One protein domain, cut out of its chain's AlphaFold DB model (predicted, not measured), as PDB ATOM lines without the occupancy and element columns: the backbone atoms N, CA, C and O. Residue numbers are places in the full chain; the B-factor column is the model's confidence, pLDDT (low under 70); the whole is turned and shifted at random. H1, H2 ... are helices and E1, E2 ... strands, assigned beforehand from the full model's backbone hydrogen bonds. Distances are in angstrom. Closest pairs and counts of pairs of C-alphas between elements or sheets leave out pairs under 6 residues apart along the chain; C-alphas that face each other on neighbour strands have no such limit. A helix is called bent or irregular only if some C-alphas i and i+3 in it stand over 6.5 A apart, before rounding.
ATOM      1  N   PHE A 119      -8.420  33.129  21.782       93.31
ATOM      2  CA  PHE A 119      -9.432  32.337  22.474       93.31
ATOM      3  C   PHE A 119     -10.559  31.949  21.518       93.31
ATOM      4  O   PHE A 119     -10.822  32.637  20.525       93.31
ATOM      5  N   HIS A 120     -11.233  30.841  21.811       93.62
ATOM      6  CA  HIS A 120     -12.445  30.487  21.092       93.62
ATOM      7  C   HIS A 120     -13.638  31.248  21.662       93.62
ATOM      8  O   HIS A 120     -13.889  31.193  22.862       93.62
ATOM      9  N   LEU A 121     -14.365  31.974  20.811       92.94
ATOM     10  CA  LEU A 121     -15.498  32.786  21.246       92.94
ATOM     11  C   LEU A 121     -16.707  31.896  21.566       92.94
ATOM     12  O   LEU A 121     -17.520  31.590  20.699       92.94
ATOM     13  N   CYS A 122     -16.805  31.491  22.828       94.44
ATOM     14  CA  CYS A 122     -17.919  30.739  23.388       94.44
ATOM     15  C   CYS A 122     -18.274  31.261  24.789       94.44
ATOM     16  O   CYS A 122     -17.493  31.982  25.414       94.44
ATOM     17  N   SER A 123     -19.458  30.890  25.284       92.31
ATOM     18  CA  SER A 123     -19.991  31.382  26.563       92.31
ATOM     19  C   SER A 123     -19.032  31.150  27.740       92.31
ATOM     20  O   SER A 123     -18.772  32.080  28.498       92.31
ATOM     21  N   SER A 124     -18.429  29.961  27.850       94.19
ATOM     22  CA  SER A 124     -17.510  29.635  28.949       94.19
ATOM     23  C   SER A 124     -16.238  30.485  28.943       94.19
ATOM     24  O   SER A 124     -15.804  30.949  29.994       94.19
ATOM     25  N   GLU A 125     -15.641  30.715  27.771       95.44
ATOM     26  CA  GLU A 125     -14.423  31.523  27.651       95.44
ATOM     27  C   GLU A 125     -14.699  33.003  27.915       95.44
ATOM     28  O   GLU A 125     -13.925  33.663  28.609       95.44
ATOM     29  N   VAL A 126     -15.826  33.519  27.417       95.62
ATOM     30  CA  VAL A 126     -16.263  34.893  27.693       95.62
ATOM     31  C   VAL A 126     -16.461  35.101  29.197       95.62
ATOM     32  O   VAL A 126     -15.889  36.033  29.762       95.62
ATOM     33  N   GLU A 127     -17.183  34.203  29.870       94.56
ATOM     34  CA  GLU A 127     -17.388  34.282  31.321       94.56
ATOM     35  C   GLU A 127     -16.083  34.165  32.115       94.56
ATOM     36  O   GLU A 127     -15.878  34.862  33.121       94.56
ATOM     37  N   ARG A 128     -15.157  33.323  31.647       95.38
ATOM     38  CA  ARG A 128     -13.822  33.194  32.233       95.38
ATOM     39  C   ARG A 128     -13.051  34.513  32.167       95.38
ATOM     40  O   ARG A 128     -12.497  34.933  33.180       95.38
ATOM     41  N   TYR A 129     -13.026  35.197  31.026       95.50
ATOM     42  CA  TYR A 129     -12.325  36.483  30.926       95.50
ATOM     43  C   TYR A 129     -13.005  37.580  31.748       95.50
ATOM     44  O   TYR A 129     -12.327  38.296  32.491       95.50
ATOM     45  N   LEU A 130     -14.337  37.671  31.690       95.12
ATOM     46  CA  LEU A 130     -15.095  38.641  32.483       95.12
ATOM     47  C   LEU A 130     -14.882  38.428  33.995       95.12
ATOM     48  O   LEU A 130     -14.672  39.390  34.731       95.12
ATOM     49  N   SER A 131     -14.849  37.177  34.474       94.31
ATOM     50  CA  SER A 131     -14.584  36.856  35.894       94.31
ATOM     51  C   SER A 131     -13.156  37.131  36.340       94.31
ATOM     52  O   SER A 131     -12.935  37.458  37.502       94.31
ATOM     53  N   GLN A 132     -12.199  37.092  35.419       94.12
ATOM     54  CA  GLN A 132     -10.822  37.492  35.681       94.12
ATOM     55  C   GLN A 132     -10.626  39.019  35.662       94.12
ATOM     56  O   GLN A 132      -9.497  39.481  35.845       94.12
ATOM     57  N   GLY A 133     -11.689  39.806  35.457       93.44
ATOM     58  CA  GLY A 133     -11.640  41.268  35.440       93.44
ATOM     59  C   GLY A 133     -11.131  41.852  34.123       93.44
ATOM     60  O   GLY A 133     -10.583  42.953  34.121       93.44
ATOM     61  N   TYR A 134     -11.258  41.121  33.010       94.88
ATOM     62  CA  TYR A 134     -11.018  41.695  31.690       94.88
ATOM     63  C   TYR A 134     -12.208  42.546  31.242       94.88
ATOM     64  O   TYR A 134     -13.365  42.162  31.402       94.88
ATOM     65  N   THR A 135     -11.910  43.671  30.602       94.50
ATOM     66  CA  THR A 135     -12.887  44.534  29.944       94.50
ATOM     67  C   THR A 135     -13.060  44.107  28.483       94.50
ATOM     68  O   THR A 135     -12.060  44.006  27.761       94.50
ATOM     69  N   PRO A 136     -14.294  43.861  28.021       95.88
ATOM     70  CA  PRO A 136     -14.570  43.548  26.626       95.88
ATOM     71  C   PRO A 136     -14.460  44.781  25.721       95.88
ATOM     72  O   PRO A 136     -14.785  45.908  26.094       95.88
ATOM     73  N   LEU A 137     -14.050  44.541  24.484       95.19
ATOM     74  CA  LEU A 137     -14.031  45.484  23.378       95.19
ATOM     75  C   LEU A 137     -14.483  44.769  22.105       95.19
ATOM     76  O   LEU A 137     -14.237  43.575  21.923       95.19
ATOM     77  N   ILE A 138     -15.081  45.520  21.189       96.44
ATOM     78  CA  ILE A 138     -15.347  45.071  19.826       96.44
ATOM     79  C   ILE A 138     -14.503  45.932  18.895       96.44
ATOM     80  O   ILE A 138     -14.669  47.150  18.839       96.44
ATOM     81  N   LEU A 139     -13.567  45.299  18.189       95.12
ATOM     82  CA  LEU A 139     -12.689  45.972  17.238       95.12
ATOM     83  C   LEU A 139     -13.203  45.737  15.818       95.12
ATOM     84  O   LEU A 139     -13.297  44.591  15.378       95.12
ATOM     85  N   CYS A 140     -13.543  46.813  15.117       95.88
ATOM     86  CA  CYS A 140     -14.217  46.798  13.824       95.88
ATOM     87  C   CYS A 140     -13.254  47.040  12.656       95.88
ATOM     88  O   CYS A 140     -12.327  47.853  12.744       95.88
ATOM     89  N   CYS A 141     -13.514  46.352  11.545       94.88
ATOM     90  CA  CYS A 141     -12.776  46.470  10.296       94.88
ATOM     91  C   CYS A 141     -12.938  47.883   9.701       94.88
ATOM     92  O   CYS A 141     -14.067  48.357   9.533       94.88
ATOM     93  N   PRO A 142     -11.838  48.570   9.350       92.75
ATOM     94  CA  PRO A 142     -11.905  49.915   8.776       92.75
ATOM     95  C   PRO A 142     -12.326  49.977   7.305       92.75
ATOM     96  O   PRO A 142     -12.804  51.027   6.883       92.75
ATOM     97  N   SER A 143     -12.117  48.918   6.518       90.25
ATOM     98  CA  SER A 143     -12.203  48.965   5.049       90.25
ATOM     99  C   SER A 143     -13.422  48.239   4.472       90.25
ATOM    100  O   SER A 143     -14.116  48.788   3.621       90.25
ATOM    101  N   GLU A 144     -13.722  47.028   4.943       90.50
ATOM    102  CA  GLU A 144     -14.814  46.170   4.443       90.50
ATOM    103  C   GLU A 144     -16.161  46.551   5.088       90.50
ATOM    104  O   GLU A 144     -16.774  45.781   5.831       90.50
ATOM    105  N   ARG A 145     -16.607  47.789   4.849       92.19
ATOM    106  CA  ARG A 145     -17.751  48.389   5.559       92.19
ATOM    107  C   ARG A 145     -19.120  47.842   5.167       92.19
ATOM    108  O   ARG A 145     -20.030  47.941   5.972       92.19
ATOM    109  N   SER A 146     -19.269  47.212   4.003       92.06
ATOM    110  CA  SER A 146     -20.532  46.552   3.629       92.06
ATOM    111  C   SER A 146     -20.904  45.409   4.576       92.06
ATOM    112  O   SER A 146     -22.079  45.162   4.813       92.06
ATOM    113  N   GLU A 147     -19.900  44.733   5.135       93.12
ATOM    114  CA  GLU A 147     -20.082  43.560   5.994       93.12
ATOM    115  C   GLU A 147     -20.014  43.902   7.486       93.12
ATOM    116  O   GLU A 147     -20.373  43.082   8.335       93.12
ATOM    117  N   LEU A 148     -19.522  45.098   7.829       95.38
ATOM    118  CA  LEU A 148     -19.312  45.552   9.206       95.38
ATOM    119  C   LEU A 148     -18.598  44.497  10.068       95.38
ATOM    120  O   LEU A 148     -19.041  44.150  11.171       95.38
ATOM    121  N   PHE A 149     -17.510  43.938   9.530       97.25
ATOM    122  CA  PHE A 149     -16.737  42.911  10.217       97.25
ATOM    123  C   PHE A 149     -16.131  43.431  11.516       97.25
ATOM    124  O   PHE A 149     -15.664  44.567  11.598       97.25
ATOM    125  N   CYS A 150     -16.071  42.567  12.521       96.50
ATOM    126  CA  CYS A 150     -15.425  42.877  13.787       96.50
ATOM    127  C   CYS A 150     -14.867  41.628  14.478       96.50
ATOM    128  O   CYS A 150     -15.102  40.488  14.063       96.50
ATOM    129  N   ARG A 151     -14.093  41.851  15.539       96.06
ATOM    130  CA  ARG A 151     -13.622  40.816  16.465       96.06
ATOM    131  C   ARG A 151     -13.903  41.232  17.899       96.06
ATOM    132  O   ARG A 151     -13.708  42.391  18.261       96.06
ATOM    133  N   VAL A 152     -14.304  40.261  18.714       96.56
ATOM    134  CA  VAL A 152     -14.382  40.423  20.168       96.56
ATOM    135  C   VAL A 152     -12.977  40.311  20.748       96.56
ATOM    136  O   VAL A 152     -12.227  39.386  20.424       96.56
ATOM    137  N   VAL A 153     -12.626  41.264  21.600       95.06
ATOM    138  CA  VAL A 153     -11.321  41.372  22.249       95.06
ATOM    139  C   VAL A 153     -11.530  41.618  23.733       95.06
ATOM    140  O   VAL A 153     -12.428  42.356  24.126       95.06
ATOM    141  N   PHE A 154     -10.686  41.026  24.566       94.50
ATOM    142  CA  PHE A 154     -10.638  41.299  25.996       94.50
ATOM    143  C   PHE A 154      -9.337  42.000  26.341       94.50
ATOM    144  O   PHE A 154      -8.271  41.602  25.865       94.50
ATOM    145  N   LYS A 155      -9.416  43.025  27.192       92.31
ATOM    146  CA  LYS A 155      -8.238  43.719  27.706       92.31
ATOM    147  C   LYS A 155      -8.211  43.769  29.226       92.31
ATOM    148  O   LYS A 155      -9.253  43.890  29.859       92.31
ATOM    149  N   LYS A 156      -7.023  43.700  29.816       91.81
ATOM    150  CA  LYS A 156      -6.826  43.857  31.261       91.81
ATOM    151  C   LYS A 156      -5.464  44.476  31.527       91.81
ATOM    152  O   LYS A 156      -4.469  44.021  30.972       91.81
ATOM    153  N   HIS A 157      -5.410  45.486  32.386       86.56
ATOM    154  CA  HIS A 157      -4.132  45.972  32.897       86.56
ATOM    155  C   HIS A 157      -3.571  44.970  33.909       86.56
ATOM    156  O   HIS A 157      -4.265  44.583  34.850       86.56
ATOM    157  N   ASP A 158      -2.327  44.549  33.700       83.00
ATOM    158  CA  ASP A 158      -1.581  43.691  34.617       83.00
ATOM    159  C   ASP A 158      -0.258  44.381  34.968       83.00
ATOM    160  O   ASP A 158       0.713  44.357  34.211       83.00
ATOM    161  N   GLY A 159      -0.260  45.108  36.087       78.56
ATOM    162  CA  GLY A 159       0.856  45.961  36.490       78.56
ATOM    163  C   GLY A 159       1.190  47.015  35.431       78.56
ATOM    164  O   GLY A 159       0.398  47.916  35.160       78.56
ATOM    165  N   ALA A 160       2.384  46.905  34.844       70.12
ATOM    166  CA  ALA A 160       2.926  47.886  33.905       70.12
ATOM    167  C   ALA A 160       2.501  47.681  32.439       70.12
ATOM    168  O   ALA A 160       2.880  48.491  31.594       70.12
ATOM    169  N   PHE A 161       1.743  46.628  32.107       76.06
ATOM    170  CA  PHE A 161       1.378  46.337  30.716       76.06
ATOM    171  C   PHE A 161      -0.100  45.960  30.547       76.06
ATOM    172  O   PHE A 161      -0.803  45.620  31.499       76.06
ATOM    173  N   LEU A 162      -0.590  46.059  29.306       83.44
ATOM    174  CA  LEU A 162      -1.966  45.729  28.940       83.44
ATOM    175  C   LEU A 162      -2.023  44.342  28.302       83.44
ATOM    176  O   LEU A 162      -1.587  44.161  27.169       83.44
ATOM    177  N   LYS A 163      -2.634  43.376  28.983       87.50
ATOM    178  CA  LYS A 163      -2.986  42.088  28.379       87.50
ATOM    179  C   LYS A 163      -4.122  42.289  27.389       87.50
ATOM    180  O   LYS A 163      -5.160  42.833  27.756       87.50
ATOM    181  N   VAL A 164      -3.933  41.803  26.167       89.88
ATOM    182  CA  VAL A 164      -4.940  41.802  25.103       89.88
ATOM    183  C   VAL A 164      -5.122  40.367  24.631       89.88
ATOM    184  O   VAL A 164      -4.141  39.697  24.320       89.88
ATOM    185  N   VAL A 165      -6.366  39.902  24.573       91.81
ATOM    186  CA  VAL A 165      -6.709  38.572  24.061       91.81
ATOM    187  C   VAL A 165      -7.757  38.726  22.969       91.81
ATOM    188  O   VAL A 165      -8.809  39.329  23.186       91.81
ATOM    189  N   VAL A 166      -7.469  38.185  21.788       93.69
ATOM    190  CA  VAL A 166      -8.316  38.325  20.598       93.69
ATOM    191  C   VAL A 166      -9.105  37.038  20.358       93.69
ATOM    192  O   VAL A 166      -8.566  35.933  20.446       93.69
ATOM    193  N   GLY A 167     -10.395  37.176  20.051       94.44
ATOM    194  CA  GLY A 167     -11.256  36.052  19.696       94.44
ATOM    195  C   GLY A 167     -10.927  35.509  18.306       94.44
ATOM    196  O   GLY A 167     -10.674  36.268  17.364       94.44
ATOM    197  N   ASN A 168     -10.945  34.185  18.154       92.31
ATOM    198  CA  ASN A 168     -10.622  33.529  16.887       92.31
ATOM    199  C   ASN A 168     -11.737  33.652  15.831       92.31
ATOM    200  O   ASN A 168     -11.426  33.679  14.637       92.31
ATOM    201  N   LEU A 169     -12.998  33.809  16.244       93.81
ATOM    202  CA  LEU A 169     -14.137  33.918  15.334       93.81
ATOM    203  C   LEU A 169     -14.286  35.333  14.764       93.81
ATOM    204  O   LEU A 169     -14.177  36.330  15.481       93.81
ATOM    205  N   LEU A 170     -14.563  35.406  13.462       94.19
ATOM    206  CA  LEU A 170     -14.955  36.645  12.801       94.19
ATOM    207  C   LEU A 170     -16.433  36.931  13.100       94.19
ATOM    208  O   LEU A 170     -17.281  36.040  13.023       94.19
ATOM    209  N   CYS A 171     -16.727  38.174  13.455       96.50
ATOM    210  CA  CYS A 171     -18.070  38.667  13.734       96.50
ATOM    211  C   CYS A 171     -18.488  39.665  12.650       96.50
ATOM    212  O   CYS A 171     -17.641  40.189  11.926       96.50
ATOM    213  N   SER A 172     -19.785  39.938  12.533       96.75
ATOM    214  CA  SER A 172     -20.310  40.905  11.565       96.75
ATOM    215  C   SER A 172     -21.607  41.514  12.082       96.75
ATOM    216  O   SER A 172     -22.520  40.781  12.467       96.75
ATOM    217  N   PHE A 173     -21.684  42.847  12.061       96.44
ATOM    218  CA  PHE A 173     -22.907  43.587  12.391       96.44
ATOM    219  C   PHE A 173     -23.914  43.647  11.232       96.44
ATOM    220  O   PHE A 173     -25.075  43.969  11.460       96.44
ATOM    221  N   ALA A 174     -23.500  43.308  10.006       94.38
ATOM    222  CA  ALA A 174     -24.398  43.173   8.855       94.38
ATOM    223  C   ALA A 174     -25.000  41.757   8.727       94.38
ATOM    224  O   ALA A 174     -25.911  41.529   7.932       94.38
ATOM    225  N   SER A 175     -24.496  40.790   9.501       91.44
ATOM    226  CA  SER A 175     -24.937  39.396   9.445       91.44
ATOM    227  C   SER A 175     -26.277  39.178  10.150       91.44
ATOM    228  O   SER A 175     -26.535  39.752  11.203       91.44
ATOM    229  N   SER A 176     -27.083  38.260   9.611       88.00
ATOM    230  CA  SER A 176     -28.272  37.678  10.256       88.00
ATOM    231  C   SER A 176     -28.048  36.241  10.763       88.00
ATOM    232  O   SER A 176     -28.996  35.550  11.130       88.00
ATOM    233  N   GLY A 177     -26.798  35.757  10.736       90.81
ATOM    234  CA  GLY A 177     -26.431  34.373  11.045       90.81
ATOM    235  C   GLY A 177     -25.266  34.269  12.031       90.81
ATOM    236  O   GLY A 177     -25.253  34.922  13.072       90.81
ATOM    237  N   GLY A 178     -24.259  33.450  11.706       87.00
ATOM    238  CA  GLY A 178     -23.136  33.148  12.608       87.00
ATOM    239  C   GLY A 178     -22.380  34.377  13.128       87.00
ATOM    240  O   GLY A 178     -22.001  34.411  14.296       87.00
ATOM    241  N   GLY A 179     -22.216  35.418  12.303       90.44
ATOM    242  CA  GLY A 179     -21.559  36.661  12.720       90.44
ATOM    243  C   GLY A 179     -22.316  37.401  13.827       90.44
ATOM    244  O   GLY A 179     -21.682  37.921  14.745       90.44
ATOM    245  N   GLN A 180     -23.651  37.387  13.771       94.25
ATOM    246  CA  GLN A 180     -24.521  37.948  14.805       94.25
ATOM    247  C   GLN A 180     -24.528  37.072  16.060       94.25
ATOM    248  O   GLN A 180     -24.382  37.599  17.163       94.25
ATOM    249  N   LEU A 181     -24.636  35.746  15.905       93.88
ATOM    250  CA  LEU A 181     -24.606  34.799  17.030       93.88
ATOM    251  C   LEU A 181     -23.335  34.970  17.873       93.88
ATOM    252  O   LEU A 181     -23.403  35.008  19.099       93.88
ATOM    253  N   ASN A 182     -22.187  35.163  17.223       94.50
ATOM    254  CA  ASN A 182     -20.914  35.407  17.898       94.50
ATOM    255  C   ASN A 182     -20.948  36.654  18.803       94.50
ATOM    256  O   ASN A 182     -20.437  36.623  19.922       94.50
ATOM    257  N   ILE A 183     -21.585  37.739  18.354       96.69
ATOM    258  CA  ILE A 183     -21.747  38.971  19.144       96.69
ATOM    259  C   ILE A 183     -22.770  38.756  20.266       96.69
ATOM    260  O   ILE A 183     -22.567  39.217  21.390       96.69
ATOM    261  N   GLN A 184     -23.841  38.006  20.001       95.62
ATOM    262  CA  GLN A 184     -24.854  37.674  21.002       95.62
ATOM    263  C   GLN A 184     -24.293  36.857  22.171       95.62
ATOM    264  O   GLN A 184     -24.741  37.063  23.296       95.62
ATOM    265  N   ILE A 185     -23.288  35.998  21.952       95.81
ATOM    266  CA  ILE A 185     -22.592  35.287  23.043       95.81
ATOM    267  C   ILE A 185     -22.026  36.284  24.066       95.81
ATOM    268  O   ILE A 185     -22.198  36.092  25.267       95.81
ATOM    269  N   LEU A 186     -21.389  37.365  23.597       96.88
ATOM    270  CA  LEU A 186     -20.877  38.422  24.472       96.88
ATOM    271  C   LEU A 186     -22.015  39.174  25.174       96.88
ATOM    272  O   LEU A 186     -21.942  39.392  26.381       96.88
ATOM    273  N   ILE A 187     -23.065  39.552  24.438       97.25
ATOM    274  CA  ILE A 187     -24.219  40.276  25.000       97.25
ATOM    275  C   ILE A 187     -24.866  39.472  26.132       97.25
ATOM    276  O   ILE A 187     -25.122  40.016  27.203       97.25
ATOM    277  N   GLN A 188     -25.104  38.176  25.924       95.50
ATOM    278  CA  GLN A 188     -25.749  37.329  26.926       95.50
ATOM    279  C   GLN A 188     -24.904  37.190  28.194       95.50
ATOM    280  O   GLN A 188     -25.440  37.316  29.292       95.50
ATOM    281  N   ALA A 189     -23.589  37.019  28.053       94.75
ATOM    282  CA  ALA A 189     -22.672  36.989  29.191       94.75
ATOM    283  C   ALA A 189     -22.678  38.311  29.986       94.75
ATOM    284  O   ALA A 189     -22.703  38.331  31.214       94.75
ATOM    285  N   LEU A 190     -22.730  39.452  29.293       95.12
ATOM    286  CA  LEU A 190     -22.825  40.763  29.945       95.12
ATOM    287  C   LEU A 190     -24.133  40.931  30.718       95.12
ATOM    288  O   LEU A 190     -24.116  41.355  31.874       95.12
ATOM    289  N   LEU A 191     -25.257  40.544  30.112       94.62
ATOM    290  CA  LEU A 191     -26.569  40.597  30.757       94.62
ATOM    291  C   LEU A 191     -26.627  39.716  32.011       94.62
ATOM    292  O   LEU A 191     -27.169  40.146  33.026       94.62
ATOM    293  N   GLN A 192     -26.018  38.526  31.985       92.38
ATOM    294  CA  GLN A 192     -25.928  37.640  33.156       92.38
ATOM    295  C   GLN A 192     -25.180  38.278  34.337       92.38
ATOM    296  O   GLN A 192     -25.405  37.907  35.489       92.38
ATOM    297  N   ARG A 193     -24.326  39.268  34.066       91.12
ATOM    298  CA  ARG A 193     -23.536  39.995  35.069       91.12
ATOM    299  C   ARG A 193     -24.106  41.375  35.398       91.12
ATOM    300  O   ARG A 193     -23.444  42.139  36.094       91.12
ATOM    301  N   ASN A 194     -25.312  41.692  34.918       92.44
ATOM    302  CA  ASN A 194     -25.930  43.018  35.019       92.44
ATOM    303  C   ASN A 194     -25.048  44.148  34.454       92.44
ATOM    304  O   ASN A 194     -25.106  45.280  34.933       92.44
ATOM    305  N   ALA A 195     -24.220  43.841  33.452       93.19
ATOM    306  CA  ALA A 195     -23.449  44.843  32.731       93.19
ATOM    307  C   ALA A 195     -24.329  45.557  31.693       93.19
ATOM    308  O   ALA A 195     -25.337  45.024  31.220       93.19
ATOM    309  N   SER A 196     -23.932  46.769  31.332       93.94
ATOM    310  CA  SER A 196     -24.578  47.614  30.333       93.94
ATOM    311  C   SER A 196     -23.843  47.533  28.994       93.94
ATOM    312  O   SER A 196     -22.650  47.233  28.924       93.94
ATOM    313  N   TYR A 197     -24.521  47.900  27.905       94.06
ATOM    314  CA  TYR A 197     -23.874  48.081  26.601       94.06
ATOM    315  C   TYR A 197     -22.757  49.139  26.634       94.06
ATOM    316  O   TYR A 197     -21.876  49.125  25.780       94.06
ATOM    317  N   THR A 198     -22.786  50.059  27.604       94.06
ATOM    318  CA  THR A 198     -21.750  51.084  27.806       94.06
ATOM    319  C   THR A 198     -20.434  50.515  28.328       94.06
ATOM    320  O   THR A 198     -19.407  51.179  28.215       94.06
ATOM    321  N   ASP A 199     -20.448  49.293  28.866       93.38
ATOM    322  CA  ASP A 199     -19.253  48.619  29.387       93.38
ATOM    323  C   ASP A 199     -18.415  47.972  28.270       93.38
ATOM    324  O   ASP A 199     -17.330  47.443  28.519       93.38
ATOM    325  N   VAL A 200     -18.904  48.030  27.025       95.50
ATOM    326  CA  VAL A 200     -18.226  47.525  25.829       95.50
ATOM    327  C   VAL A 200     -17.897  48.685  24.900       95.50
ATOM    328  O   VAL A 200     -18.784  49.359  24.378       95.50
ATOM    329  N   GLY A 201     -16.610  48.890  24.629       93.56
ATOM    330  CA  GLY A 201     -16.185  49.833  23.595       93.56
ATOM    331  C   GLY A 201     -16.276  49.214  22.201       93.56
ATOM    332  O   GLY A 201     -15.592  48.222  21.943       93.56
ATOM    333  N   VAL A 202     -17.053  49.814  21.291       96.31
ATOM    334  CA  VAL A 202     -17.064  49.459  19.861       96.31
ATOM    335  C   VAL A 202     -16.192  50.447  19.088       96.31
ATOM    336  O   VAL A 202     -16.510  51.631  18.946       96.31
ATOM    337  N   LEU A 203     -15.035  49.970  18.632       94.69
ATOM    338  CA  LEU A 203     -13.951  50.812  18.136       94.69
ATOM    339  C   LEU A 203     -13.524  50.391  16.736       94.69
ATOM    340  O   LEU A 203     -13.231  49.226  16.482       94.69
ATOM    341  N   LYS A 204     -13.375  51.364  15.845       93.75
ATOM    342  CA  LYS A 204     -12.750  51.186  14.539       93.75
ATOM    343  C   LYS A 204     -11.236  51.211  14.704       93.75
ATOM    344  O   LYS A 204     -10.692  52.129  15.323       93.75
ATOM    345  N   VAL A 205     -10.558  50.213  14.144       92.56
ATOM    346  CA  VAL A 205      -9.089  50.125  14.154       92.56
ATOM    347  C   VAL A 205      -8.489  50.577  12.821       92.56
ATOM    348  O   VAL A 205      -9.206  50.792  11.852       92.56
ATOM    349  N   THR A 206      -7.165  50.710  12.736       91.38
ATOM    350  CA  THR A 206      -6.470  50.977  11.463       91.38
ATOM    351  C   THR A 206      -6.368  49.720  10.594       91.38
ATOM    352  O   THR A 206      -6.470  48.599  11.092       91.38
ATOM    353  N   ASN A 207      -6.102  49.887   9.291       91.00
ATOM    354  CA  ASN A 207      -5.869  48.753   8.379       91.00
ATOM    355  C   ASN A 207      -4.723  47.854   8.875       91.00
ATOM    356  O   ASN A 207      -4.820  46.632   8.826       91.00
ATOM    357  N   ARG A 208      -3.657  48.468   9.406       90.12
ATOM    358  CA  ARG A 208      -2.514  47.758   9.990       90.12
ATOM    359  C   ARG A 208      -2.935  46.908  11.189       90.12
ATOM    360  O   ARG A 208      -2.631  45.723  11.221       90.12
ATOM    361  N   ALA A 209      -3.650  47.500  12.143       90.56
ATOM    362  CA  ALA A 209      -4.146  46.805  13.328       90.56
ATOM    363  C   ALA A 209      -5.074  45.634  12.963       90.56
ATOM    364  O   ALA A 209      -4.978  44.552  13.542       90.56
ATOM    365  N   TRP A 210      -5.951  45.834  11.973       92.50
ATOM    366  CA  TRP A 210      -6.832  44.782  11.470       92.50
ATOM    367  C   TRP A 210      -6.046  43.598  10.897       92.50
ATOM    368  O   TRP A 210      -6.323  42.445  11.234       92.50
ATOM    369  N   GLU A 211      -5.019  43.872  10.094       91.81
ATOM    370  CA  GLU A 211      -4.169  42.828   9.523       91.81
ATOM    371  C   GLU A 211      -3.346  42.102  10.598       91.81
ATOM    372  O   GLU A 211      -3.266  40.873  10.595       91.81
ATOM    373  N   LEU A 212      -2.824  42.825  11.592       91.00
ATOM    374  CA  LEU A 212      -2.146  42.214  12.739       91.00
ATOM    375  C   LEU A 212      -3.077  41.284  13.531       91.00
ATOM    376  O   LEU A 212      -2.644  40.216  13.966       91.00
ATOM    377  N   MET A 213      -4.364  41.626  13.677       91.38
ATOM    378  CA  MET A 213      -5.344  40.725  14.302       91.38
ATOM    379  C   MET A 213      -5.568  39.466  13.469       91.38
ATOM    380  O   MET A 213      -5.633  38.370  14.027       91.38
ATOM    381  N   ARG A 214      -5.656  39.595  12.139       90.62
ATOM    382  CA  ARG A 214      -5.792  38.439  11.235       90.62
ATOM    383  C   ARG A 214      -4.589  37.505  11.311       90.62
ATOM    384  O   ARG A 214      -4.762  36.291  11.236       90.62
ATOM    385  N   GLN A 215      -3.398  38.067  11.480       90.69
ATOM    386  CA  GLN A 215      -2.149  37.316  11.577       90.69
ATOM    387  C   GLN A 215      -1.879  36.768  12.985       90.69
ATOM    388  O   GLN A 215      -0.993  35.933  13.141       90.69
ATOM    389  N   GLY A 216      -2.645  37.179  14.002       89.69
ATOM    390  CA  GLY A 216      -2.440  36.760  15.391       89.69
ATOM    391  C   GLY A 216      -1.258  37.453  16.073       89.69
ATOM    392  O   GLY A 216      -0.650  36.879  16.969       89.69
ATOM    393  N   SER A 217      -0.916  38.669  15.648       88.88
ATOM    394  CA  SER A 217       0.227  39.447  16.159       88.88
ATOM    395  C   SER A 217      -0.188  40.815  16.707       88.88
ATOM    396  O   SER A 217       0.651  41.680  16.937       88.88
ATOM    397  N   TYR A 218      -1.492  41.028  16.892       87.06
ATOM    398  CA  TYR A 218      -2.057  42.281  17.381       87.06
ATOM    399  C   TYR A 218      -1.734  42.547  18.852       87.06
ATOM    400  O   TYR A 218      -1.958  41.675  19.694       87.06
ATOM    401  N   TYR A 219      -1.279  43.766  19.166       79.81
ATOM    402  CA  TYR A 219      -1.015  44.194  20.541       79.81
ATOM    403  C   TYR A 219      -1.130  45.719  20.749       79.81
ATOM    404  O   TYR A 219      -1.266  46.494  19.807       79.81
ATOM    405  N   ASN A 220      -1.077  46.138  22.017       67.19
ATOM    406  CA  ASN A 220      -1.446  47.451  22.565       67.19
ATOM    407  C   ASN A 220      -0.857  48.705  21.874       67.19
ATOM    408  O   ASN A 220      -1.479  49.760  21.918       67.19
ATOM    409  N   GLN A 221       0.305  48.640  21.213       60.34
ATOM    410  CA  GLN A 221       0.889  49.836  20.572       60.34
ATOM    411  C   GLN A 221      -0.006  50.442  19.470       60.34
ATOM    412  O   GLN A 221       0.132  51.615  19.131       60.34
ATOM    413  N   ASP A 222      -0.989  49.683  18.979       59.12
ATOM    414  CA  ASP A 222      -1.984  50.141  18.011       59.12
ATOM    415  C   ASP A 222      -3.199  50.877  18.638       59.12
ATOM    416  O   ASP A 222      -4.130  51.245  17.915       59.12
ATOM    417  N   GLU A 223      -3.245  51.091  19.965       60.50
ATOM    418  CA  GLU A 223      -4.364  51.786  20.637       60.50
ATOM    419  C   GLU A 223      -4.483  53.270  20.269       60.50
ATOM    420  O   GLU A 223      -5.599  53.791  20.209       60.50
ATOM    421  N   LEU A 224      -3.368  53.932  19.942       56.62
ATOM    422  CA  LEU A 224      -3.297  55.374  19.645       56.62
ATOM    423  C   LEU A 224      -4.129  55.815  18.427       56.62
ATOM    424  O   LEU A 224      -4.309  57.009  18.198       56.62
ATOM    425  N   HIS A 225      -4.643  54.869  17.642       62.94
ATOM    426  CA  HIS A 225      -5.371  55.144  16.404       62.94
ATOM    427  C   HIS A 225      -6.801  54.597  16.394       62.94
ATOM    428  O   HIS A 225      -7.413  54.498  15.327       62.94
ATOM    429  N   ARG A 226      -7.341  54.214  17.556       75.31
ATOM    430  CA  ARG A 226      -8.733  53.765  17.650       75.31
ATOM    431  C   ARG A 226      -9.680  54.962  17.696       75.31
ATOM    432  O   ARG A 226      -9.466  55.907  18.449       75.31
ATOM    433  N   SER A 227     -10.759  54.891  16.926       84.00
ATOM    434  CA  SER A 227     -11.883  55.830  17.007       84.00
ATOM    435  C   SER A 227     -13.169  55.072  17.313       84.00
ATOM    436  O   SER A 227     -13.279  53.900  16.960       84.00
ATOM    437  N   ALA A 228     -14.166  55.728  17.904       90.69
ATOM    438  CA  ALA A 228     -15.503  55.145  18.005       90.69
ATOM    439  C   ALA A 228     -16.023  54.749  16.609       90.69
ATOM    440  O   ALA A 228     -15.830  55.487  15.635       90.69
ATOM    441  N   ASP A 229     -16.638  53.570  16.509       93.81
ATOM    442  CA  ASP A 229     -17.314  53.108  15.296       93.81
ATOM    443  C   ASP A 229     -18.825  53.264  15.464       93.81
ATOM    444  O   ASP A 229     -19.501  52.337  15.899       93.81
ATOM    445  N   TRP A 230     -19.344  54.461  15.181       93.62
ATOM    446  CA  TRP A 230     -20.744  54.809  15.446       93.62
ATOM    447  C   TRP A 230     -21.743  53.891  14.736       93.62
ATOM    448  O   TRP A 230     -22.716  53.465  15.342       93.62
ATOM    449  N   GLU A 231     -21.455  53.512  13.491       94.94
ATOM    450  CA  GLU A 231     -22.306  52.610  12.710       94.94
ATOM    451  C   GLU A 231     -22.417  51.228  13.372       94.94
ATOM    452  O   GLU A 231     -23.516  50.711  13.566       94.94
ATOM    453  N   CYS A 232     -21.291  50.641  13.787       96.62
ATOM    454  CA  CYS A 232     -21.302  49.370  14.512       96.62
ATOM    455  C   CYS A 232     -21.866  49.512  15.936       96.62
ATOM    456  O   CYS A 232     -22.552  48.611  16.421       96.62
ATOM    457  N   GLN A 233     -21.590  50.632  16.610       96.81
ATOM    458  CA  GLN A 233     -22.071  50.925  17.961       96.81
ATOM    459  C   GLN A 233     -23.601  50.978  17.998       96.81
ATOM    460  O   GLN A 233     -24.197  50.381  18.892       96.81
ATOM    461  N   ASP A 234     -24.244  51.630  17.029       96.56
ATOM    462  CA  ASP A 234     -25.706  51.734  16.973       96.56
ATOM    463  C   ASP A 234     -26.364  50.355  16.826       96.56
ATOM    464  O   ASP A 234     -27.329  50.037  17.532       96.56
ATOM    465  N   VAL A 235     -25.801  49.494  15.968       96.81
ATOM    466  CA  VAL A 235     -26.268  48.107  15.812       96.81
ATOM    467  C   VAL A 235     -26.058  47.315  17.104       96.81
ATOM    468  O   VAL A 235     -26.974  46.622  17.549       96.81
ATOM    469  N   PHE A 236     -24.892  47.451  17.743       97.62
ATOM    470  CA  PHE A 236     -24.603  46.788  19.014       97.62
ATOM    471  C   PHE A 236     -25.597  47.186  20.111       97.62
ATOM    472  O   PHE A 236     -26.169  46.316  20.766       97.62
ATOM    473  N   VAL A 237     -25.853  48.488  20.280       97.19
ATOM    474  CA  VAL A 237     -26.801  49.010  21.277       97.19
ATOM    475  C   VAL A 237     -28.205  48.475  21.023       97.19
ATOM    476  O   VAL A 237     -28.884  48.071  21.969       97.19
ATOM    477  N   LYS A 238     -28.641  48.446  19.759       96.88
ATOM    478  CA  LYS A 238     -29.936  47.876  19.384       96.88
ATOM    479  C   LYS A 238     -30.024  46.402  19.782       96.88
ATOM    480  O   LYS A 238     -30.920  46.032  20.533       96.88
ATOM    481  N   TRP A 239     -29.067  45.578  19.353       96.56
ATOM    482  CA  TRP A 239     -29.063  44.145  19.665       96.56
ATOM    483  C   TRP A 239     -28.973  43.860  21.163       96.56
ATOM    484  O   TRP A 239     -29.588  42.905  21.640       96.56
ATOM    485  N   PHE A 240     -28.240  44.685  21.910       97.31
ATOM    486  CA  PHE A 240     -28.157  44.568  23.361       97.31
ATOM    487  C   PHE A 240     -29.524  44.794  24.015       97.31
ATOM    488  O   PHE A 240     -29.964  43.970  24.818       97.31
ATOM    489  N   LYS A 241     -30.220  45.874  23.638       96.38
ATOM    490  CA  LYS A 241     -31.565  46.191  24.146       96.38
ATOM    491  C   LYS A 241     -32.586  45.119  23.770       96.38
ATOM    492  O   LYS A 241     -33.342  44.683  24.634       96.38
ATOM    493  N   ASP A 242     -32.550  44.634  22.530       94.81
ATOM    494  CA  ASP A 242     -33.432  43.556  22.069       94.81
ATOM    495  C   ASP A 242     -33.235  42.275  22.913       94.81
ATOM    496  O   ASP A 242     -34.206  41.628  23.321       94.81
ATOM    497  N   CYS A 243     -31.982  41.923  23.236       93.88
ATOM    498  CA  CYS A 243     -31.670  40.787  24.110       93.88
ATOM    499  C   CYS A 243     -32.128  41.016  25.556       93.88
ATOM    500  O   CYS A 243     -32.677  40.105  26.178       93.88
ATOM    501  N   GLU A 244     -31.935  42.223  26.090       93.75
ATOM    502  CA  GLU A 244     -32.373  42.589  27.438       93.75
ATOM    503  C   GLU A 244     -33.902  42.477  27.582       93.75
ATOM    504  O   GLU A 244     -34.404  41.888  28.545       93.75
ATOM    505  N   GLU A 245     -34.655  42.989  26.606       93.25
ATOM    506  CA  GLU A 245     -36.113  42.864  26.567       93.25
ATOM    507  C   GLU A 245     -36.567  41.407  26.460       93.25
ATOM    508  O   GLU A 245     -37.503  41.003  27.155       93.25
ATOM    509  N   SER A 246     -35.900  40.612  25.619       89.62
ATOM    510  CA  SER A 246     -36.176  39.179  25.497       89.62
ATOM    511  C   SER A 246     -35.986  38.468  26.841       89.62
ATOM    512  O   SER A 246     -36.911  37.812  27.320       89.62
ATOM    513  N   ASN A 247     -34.854  38.684  27.523       87.06
ATOM    514  CA  ASN A 247     -34.576  38.080  28.831       87.06
ATOM    515  C   ASN A 247     -35.620  38.489  29.885       87.06
ATOM    516  O   ASN A 247     -36.089  37.647  30.651       87.06
ATOM    517  N   LYS A 248     -36.061  39.756  29.888       88.00
ATOM    518  CA  LYS A 248     -37.151  40.233  30.761       88.00
ATOM    519  C   LYS A 248     -38.479  39.521  30.483       88.00
ATOM    520  O   LYS A 248     -39.237  39.290  31.422       88.00
ATOM    521  N   ARG A 249     -38.792  39.204  29.221       84.38
ATOM    522  CA  ARG A 249     -40.018  38.470  28.853       84.38
ATOM    523  C   ARG A 249     -39.949  37.020  29.316       84.38
ATOM    524  O   ARG A 249     -40.894  36.563  29.945       84.38
ATOM    525  N   TRP A 250     -38.837  36.332  29.070       78.19
ATOM    526  CA  TRP A 250     -38.676  34.926  29.455       78.19
ATOM    527  C   TRP A 250     -38.609  34.729  30.974       78.19
ATOM    528  O   TRP A 250     -39.248  33.818  31.489       78.19
ATOM    529  N   ASN A 251     -37.953  35.631  31.709       72.94
ATOM    530  CA  ASN A 251     -37.855  35.545  33.172       72.94
ATOM    531  C   ASN A 251     -39.149  35.926  33.914       72.94
ATOM    532  O   ASN A 251     -39.250  35.671  35.107       72.94
ATOM    533  N   LYS A 252     -40.132  36.549  33.248       59.59
ATOM    534  CA  LYS A 252     -41.460  36.841  33.828       59.59
ATOM    535  C   LYS A 252     -42.452  35.680  33.701       59.59
ATOM    536  O   LYS A 252     -43.545  35.767  34.249       59.59
ATOM    537  N   VAL A 253     -42.113  34.659  32.918       53.31
ATOM    538  CA  VAL A 253     -42.981  33.505  32.625       53.31
ATOM    539  C   VAL A 253     -42.648  32.304  33.533       53.31
ATOM    540  O   VAL A 253     -43.329  31.283  33.471       53.31
TER     541      VAL A 253
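AT A GLANCE: This is residues 119 to 253 of the 254 residues of the protein "HTH cro/C1-type domain-containing protein" of Pseudomonas sp. R4-34-07 (UniProt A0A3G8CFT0). A strongly twisted, curled sheet of four strands stands in the middle, with H2 and the long H5 packed over one face and the short H3 over the other. H1 packs on H2 and grazes the sheet, H4 sits beside the strands, and residues 248 to 253, at the far end of H5, stick out. The printed part has 135 residues with five named helices and four named strands, in the order H1 E1 E2 E3 H2 E4 H3 H4 H5, a mixed class. The sheet order is E3 E2 E1 E4, mixed, with E1 and E4 parallel. The whole is compact, with a radius of gyration of the C-alphas of 14.6 A and spans of 48 by 38 by 23 A.

IN THESE COORDINATES: H1 is residues 123 to 131, 12.1 A long, from C-alpha 123 at (-19.991, 31.382, 26.563). E1 is residues 135 to 140, E2 residues 149 to 158, 28.7 A, and E3 residues 161 to 166. They form a meander, each strand the antiparallel neighbour of the one before. H2 is residues 178 to 192, 21.2 A. E4 is residues 201 to 204, H3 residues 207 to 215, and H4 residues 220 to 225, irregular with C-alphas 221 and 224 7.0 A apart. H5 is residues 230 to 251, 31.3 A, ending at C-alpha 251 (-37.855, 35.545, 33.172).

HOW THE PARTS SIT: E1 and E2 are a hairpin, with N 137 and O 153 2.7 A apart. E2 and E3 are a hairpin too, with N 163 and O 156 2.8 A apart. E4 is parallel to E1, with N 140 and O 203 2.8 A apart. E3, H2 and E4 make a split strand-helix-strand unit, E2 and E1 lying between its strands, with a right-handed crossover. H2 has a height over the sheet of 10.3 A and H3 of 10.0 A, on opposite faces. H2 touches H1 with residues 185 to 189 alone, closest at the C-alphas of Ser 123 and Ile 185, 5.9 A. H5 touches H2 with residues 239 to 244 alone, closest at the C-alphas of Ile 187 and Phe 240, 6.1 A, at a steep tilt of 59 degrees. H4 stands at the sheet's level. Every O i to N i+4 pair is within hydrogen-bond range in H1 and H3, against 9 of 11 in H2, 17 of 18 in H5 and 0 of 2 in H4, where 1 of 3 O i to N i+3 pairs is.

THE WHOLE: The C-alphas farthest apart, of Arg 208 and Val 253, are 48.5 A apart. The printed part has no cut. The link from E3 to H2, 11 residues, is long. Mean pLDDT of the printed part is 90.4; residues 220 to 225 and 252 to 253 are under 70.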